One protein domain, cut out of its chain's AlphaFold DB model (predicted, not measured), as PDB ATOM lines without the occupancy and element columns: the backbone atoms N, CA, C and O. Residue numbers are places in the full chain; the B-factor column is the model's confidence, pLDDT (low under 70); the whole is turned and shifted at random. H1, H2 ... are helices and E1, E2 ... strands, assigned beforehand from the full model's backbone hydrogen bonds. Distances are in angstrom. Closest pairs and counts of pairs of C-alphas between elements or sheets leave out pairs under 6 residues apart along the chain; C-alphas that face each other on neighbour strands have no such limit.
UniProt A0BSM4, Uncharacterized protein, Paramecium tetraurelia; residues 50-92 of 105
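What this domain is: This is residues 50 to 92 of the 105 residues of an uncharacterized protein of Paramecium tetraurelia (UniProt A0BSM4). Look for three parts in a flat row: the hairpin of E1 and E2 in the middle, helix H1 at one side of it, and a second small hairpin, E3 and E4, at the other. The two hairpins are separate antiparallel sheets, of order E1 - E2 and E3 - E4. The printed part has 43 residues with one named helix and four named strands, in the order H1, E1, E2, E3, E4; the class is mixed, helices and strands. It is compact, with a radius of gyration of the C-alphas of 10.0 A and spans of 30 by 20 by 9 A.

Where its parts are: Find C-alpha 66 at (196.900, 147.333, 160.840), where E1, residues 66 to 68, begins. E2, residues 72 to 76, is the longest strand, 12.7 A. H1, residues 54 to 62, runs 12.2 A from C-alpha 54 at (186.748, 146.634, 168.126). E3 holds residues 81 to 83, and E4, residues 89 to 91, ends at C-alpha 91, (196.329, 152.896, 152.653).

How they stand to each other: Begin with the hairpin E1 and E2, antiparallel at 137 degrees, where N 66 and O 76 are 2.8 A apart, within hydrogen-bond range. Toward H1, the C-alphas of Cys 60 and Cys 75 are the closest of H1 and E2, 5.5 A. Toward E4, those of Cys 76 and Cys 91 are the closest of E2 and E4, 6.0 A. The hairpin E3 and E4 is antiparallel at 146 degrees, with N 82 and O 90 within hydrogen-bond range at 2.8 A. E2 and E3 meet only through their link. H1 is apart from E3 and E4. In H1 every O i to N i+4 pair is within hydrogen-bond range.

The domain as a whole: The C-alphas of Gln 55 and Trp 85, the two farthest apart, are 30.0 A from each other. The printed part has no cut, and its four links between named elements are tight. Mean pLDDT of the printed part is 87.8, and no printed residue is under 70.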
ATOM      1  N   TRP A  50     184.689 152.291 161.497       89.75
ATOM      2  CA  TRP A  50     184.963 153.294 162.526       89.75
ATOM      3  C   TRP A  50     186.065 152.818 163.477       89.75
ATOM      4  O   TRP A  50     186.115 151.648 163.841       89.75
ATOM      5  N   ASN A  51     186.911 153.735 163.953       87.75
ATOM      6  CA  ASN A  51     187.982 153.413 164.907       87.75
ATOM      7  C   ASN A  51     187.500 152.811 166.246       87.75
ATOM      8  O   ASN A  51     188.294 152.203 166.960       87.75
ATOM      9  N   GLY A  52     186.220 152.986 166.591       86.75
ATOM     10  CA  GLY A  52     185.580 152.382 167.759       86.75
ATOM     11  C   GLY A  52     185.082 150.951 167.536       86.75
ATOM     12  O   GLY A  52     184.648 150.309 168.491       86.75
ATOM     13  N   ASP A  53     185.136 150.437 166.305       91.44
ATOM     14  CA  ASP A  53     184.725 149.071 166.000       91.44
ATOM     15  C   ASP A  53     185.843 148.079 166.353       91.44
ATOM     16  O   ASP A  53     186.747 147.759 165.567       91.44
ATOM     17  N   LEU A  54     185.788 147.599 167.596       92.38
ATOM     18  CA  LEU A  54     186.748 146.634 168.126       92.38
ATOM     19  C   LEU A  54     186.687 145.289 167.391       92.38
ATOM     20  O   LEU A  54     187.712 144.617 167.284       92.38
ATOM     21  N   GLN A  55     185.521 144.900 166.861       94.00
ATOM     22  CA  GLN A  55     185.387 143.642 166.126       94.00
ATOM     23  C   GLN A  55     186.128 143.725 164.795       94.00
ATOM     24  O   GLN A  55     186.909 142.831 164.465       94.00
ATOM     25  N   CYS A  56     185.948 144.819 164.057       91.00
ATOM     26  CA  CYS A  56     186.644 145.037 162.794       91.00
ATOM     27  C   CYS A  56     188.150 145.228 162.979       91.00
ATOM     28  O   CYS A  56     188.942 144.703 162.193       91.00
ATOM     29  N   THR A  57     188.558 145.877 164.069       92.06
ATOM     30  CA  THR A  57     189.974 145.996 164.439       92.06
ATOM     31  C   THR A  57     190.601 144.624 164.707       92.06
ATOM     32  O   THR A  57     191.664 144.321 164.167       92.06
ATOM     33  N   ALA A  58     189.930 143.763 165.478       93.81
ATOM     34  CA  ALA A  58     190.415 142.412 165.758       93.81
ATOM     35  C   ALA A  58     190.474 141.545 164.490       93.81
ATOM     36  O   ALA A  58     191.466 140.857 164.258       93.81
ATOM     37  N   LYS A  59     189.451 141.618 163.627       93.44
ATOM     38  CA  LYS A  59     189.445 140.919 162.333       93.44
ATOM     39  C   LYS A  59     190.574 141.396 161.415       93.44
ATOM     40  O   LYS A  59     191.166 140.578 160.721       93.44
ATOM     41  N   CYS A  60     190.887 142.692 161.421       92.31
ATOM     42  CA  CYS A  60     192.015 143.230 160.667       92.31
ATOM     43  C   CYS A  60     193.356 142.672 161.165       92.31
ATOM     44  O   CYS A  60     194.175 142.212 160.371       92.31
ATOM     45  N   GLN A  61     193.561 142.654 162.485       93.00
ATOM     46  CA  GLN A  61     194.767 142.094 163.100       93.00
ATOM     47  C   GLN A  61     194.907 140.591 162.837       93.00
ATOM     48  O   GLN A  61     196.012 140.118 162.590       93.00
ATOM     49  N   ALA A  62     193.795 139.850 162.823       93.69
ATOM     50  CA  ALA A  62     193.777 138.428 162.484       93.69
ATOM     51  C   ALA A  62     194.204 138.136 161.030       93.69
ATOM     52  O   ALA A  62     194.561 137.004 160.724       93.69
ATOM     53  N   GLN A  63     194.178 139.140 160.146       90.25
ATOM     54  CA  GLN A  63     194.665 139.056 158.764       90.25
ATOM     55  C   GLN A  63     196.064 139.675 158.579       90.25
ATOM     56  O   GLN A  63     196.432 140.076 157.472       90.25
ATOM     57  N   ASP A  64     196.839 139.799 159.661       92.12
ATOM     58  CA  ASP A  64     198.160 140.443 159.685       92.12
ATOM     59  C   ASP A  64     198.137 141.906 159.196       92.12
ATOM     60  O   ASP A  64     199.105 142.421 158.620       92.12
ATOM     61  N   GLY A  65     197.002 142.580 159.390       92.69
ATOM     62  CA  GLY A  65     196.789 143.973 159.034       92.69
ATOM     63  C   GLY A  65     196.907 144.935 160.216       92.69
ATOM     64  O   GLY A  65     196.863 144.555 161.385       92.69
ATOM     65  N   ILE A  66     197.013 146.222 159.894       93.12
ATOM     66  CA  ILE A  66     196.900 147.333 160.840       93.12
ATOM     67  C   ILE A  66     195.779 148.277 160.417       93.12
ATOM     68  O   ILE A  66     195.566 148.523 159.228       93.12
ATOM     69  N   SER A  67     195.102 148.860 161.401       91.69
ATOM     70  CA  SER A  67     194.164 149.952 161.167       91.69
ATOM     71  C   SER A  67     194.897 151.214 160.705       91.69
ATOM     72  O   SER A  67     195.728 151.769 161.429       91.69
ATOM     73  N   CYS A  68     194.558 151.706 159.517       90.12
ATOM     74  CA  CYS A  68     195.115 152.924 158.942       90.12
ATOM     75  C   CYS A  68     194.032 153.989 158.766       90.12
ATOM     76  O   CYS A  68     193.044 153.762 158.073       90.12
ATOM     77  N   GLY A  69     194.227 155.151 159.386       86.56
ATOM     78  CA  GLY A  69     193.249 156.239 159.423       86.56
ATOM     79  C   GLY A  69     193.073 156.781 160.841       86.56
ATOM     80  O   GLY A  69     193.653 156.245 161.788       86.56
ATOM     81  N   GLN A  70     192.321 157.871 160.994       83.06
ATOM     82  CA  GLN A  70     192.039 158.464 162.309       83.06
ATOM     83  C   GLN A  70     190.637 158.094 162.798       83.06
ATOM     84  O   GLN A  70     190.504 157.248 163.678       83.06
ATOM     85  N   ALA A  71     189.606 158.720 162.226       83.00
ATOM     86  CA  ALA A  71     188.210 158.468 162.582       83.00
ATOM     87  C   ALA A  71     187.649 157.256 161.821       83.00
ATOM     88  O   ALA A  71     187.082 156.341 162.411       83.00
ATOM     89  N   TRP A  72     187.893 157.232 160.512       85.88
ATOM     90  CA  TRP A  72     187.586 156.119 159.624       85.88
ATOM     91  C   TRP A  72     188.870 155.348 159.323       85.88
ATOM     92  O   TRP A  72     189.879 155.964 158.971       85.88
ATOM     93  N   GLN A  73     188.845 154.032 159.509       87.69
ATOM     94  CA  GLN A  73     190.004 153.153 159.407       87.69
ATOM     95  C   GLN A  73     189.827 152.135 158.290       87.69
ATOM     96  O   GLN A  73     188.772 151.532 158.131       87.69
ATOM     97  N   ASN A  74     190.895 151.894 157.547       90.19
ATOM     98  CA  ASN A  74     190.994 150.789 156.609       90.19
ATOM     99  C   ASN A  74     191.984 149.767 157.158       90.19
ATOM    100  O   ASN A  74     193.002 150.150 157.739       90.19
ATOM    101  N   CYS A  75     191.713 148.480 156.950       90.94
ATOM    102  CA  CYS A  75     192.702 147.457 157.248       90.94
ATOM    103  C   CYS A  75     193.788 147.448 156.172       90.94
ATOM    104  O   CYS A  75     193.481 147.446 154.979       90.94
ATOM    105  N   CYS A  76     195.050 147.477 156.586       91.31
ATOM    106  CA  CYS A  76     196.186 147.707 155.699       91.31
ATOM    107  C   CYS A  76     197.357 146.809 156.030       91.31
ATOM    108  O   CYS A  76     197.626 146.534 157.197       91.31
ATOM    109  N   ARG A  77     198.146 146.454 155.016       91.31
ATOM    110  CA  ARG A  77     199.474 145.881 155.266       91.31
ATOM    111  C   ARG A  77     200.331 146.900 156.043       91.31
ATOM    112  O   ARG A  77     200.310 148.081 155.685       91.31
ATOM    113  N   PRO A  78     201.117 146.486 157.057       87.00
ATOM    114  CA  PRO A  78     201.875 147.409 157.910       87.00
ATOM    115  C   PRO A  78     202.745 148.429 157.159       87.00
ATOM    116  O   PRO A  78     202.800 149.594 157.538       87.00
ATOM    117  N   SER A  79     203.378 148.020 156.055       87.44
ATOM    118  CA  SER A  79     204.238 148.881 155.228       87.44
ATOM    119  C   SER A  79     203.479 149.827 154.287       87.44
ATOM    120  O   SER A  79     204.098 150.649 153.615       87.44
ATOM    121  N   GLN A  80     202.153 149.708 154.215       88.81
ATOM    122  CA  GLN A  80     201.304 150.382 153.228       88.81
ATOM    123  C   GLN A  80     200.389 151.445 153.844       88.81
ATOM    124  O   GLN A  80     199.657 152.109 153.107       88.81
ATOM    125  N   CYS A  81     200.447 151.637 155.168       89.38
ATOM    126  CA  CYS A  81     199.823 152.772 155.839       89.38
ATOM    127  C   CYS A  81     200.769 153.977 155.812       89.38
ATOM    128  O   CYS A  81     201.789 154.003 156.499       89.38
ATOM    129  N   ILE A  82     200.438 154.979 155.004       88.44
ATOM    130  CA  ILE A  82     201.296 156.128 154.712       88.44
ATOM    131  C   ILE A  82     200.648 157.386 155.277       88.44
ATOM    132  O   ILE A  82     199.445 157.591 155.129       88.44
ATOM    133  N   SER A  83     201.447 158.240 155.915       86.00
ATOM    134  CA  SER A  83     201.010 159.580 156.306       86.00
ATOM    135  C   SER A  83     201.136 160.531 155.120       86.00
ATOM    136  O   SER A  83     202.204 160.652 154.524       86.00
ATOM    137  N   GLU A  84     200.059 161.229 154.799       81.81
ATOM    138  CA  GLU A  84     200.037 162.315 153.830       81.81
ATOM    139  C   GLU A  84     200.467 163.640 154.483       81.81
ATOM    140  O   GLU A  84     200.532 163.766 155.710       81.81
ATOM    141  N   TRP A  85     200.778 164.639 153.650       75.00
ATOM    142  CA  TRP A  85     201.397 165.913 154.052       75.00
ATOM    143  C   TRP A  85     200.547 166.766 155.014       75.00
ATOM    144  O   TRP A  85     201.068 167.666 155.663       75.00
ATOM    145  N   TYR A  86     199.258 166.459 155.139       77.62
ATOM    146  CA  TYR A  86     198.290 167.113 156.025       77.62
ATOM    147  C   TYR A  86     197.904 166.236 157.233       77.62
ATOM    148  O   TYR A  86     196.901 166.487 157.895       77.62
ATOM    149  N   GLY A  87     198.676 165.183 157.521       72.19
ATOM    150  CA  GLY A  87     198.463 164.307 158.679       72.19
ATOM    151  C   GLY A  87     197.348 163.271 158.512       72.19
ATOM    152  O   GLY A  87     197.138 162.452 159.410       72.19
ATOM    153  N   ALA A  88     196.656 163.252 157.368       79.12
ATOM    154  CA  ALA A  88     195.795 162.129 157.027       79.12
ATOM    155  C   ALA A  88     196.636 160.880 156.781       79.12
ATOM    156  O   ALA A  88     197.719 160.945 156.208       79.12
ATOM    157  N   LYS A  89     196.128 159.729 157.211       83.88
ATOM    158  CA  LYS A  89     196.737 158.437 156.912       83.88
ATOM    159  C   LYS A  89     195.942 157.770 155.808       83.88
ATOM    160  O   LYS A  89     194.715 157.751 155.866       83.88
ATOM    161  N   ASN A  90     196.645 157.219 154.833       81.06
ATOM    162  CA  ASN A  90     196.051 156.528 153.706       81.06
ATOM    163  C   ASN A  90     196.710 155.166 153.505       81.06
ATOM    164  O   ASN A  90     197.829 154.913 153.946       81.06
ATOM    165  N   CYS A  91     195.988 154.287 152.833       85.19
ATOM    166  CA  CYS A  91     196.329 152.896 152.653       85.19
ATOM    167  C   CYS A  91     196.484 152.578 151.174       85.19
ATOM    168  O   CYS A  91     195.499 152.653 150.433       85.19
ATOM    169  N   LYS A  92     197.700 152.219 150.750       81.50
ATOM    170  CA  LYS A  92     197.964 151.832 149.354       81.50
ATOM    171  C   LYS A  92     197.476 150.426 149.018       81.50
ATOM    172  O   LYS A  92     197.002 150.216 147.909       81.50
TER     173      LYS A  92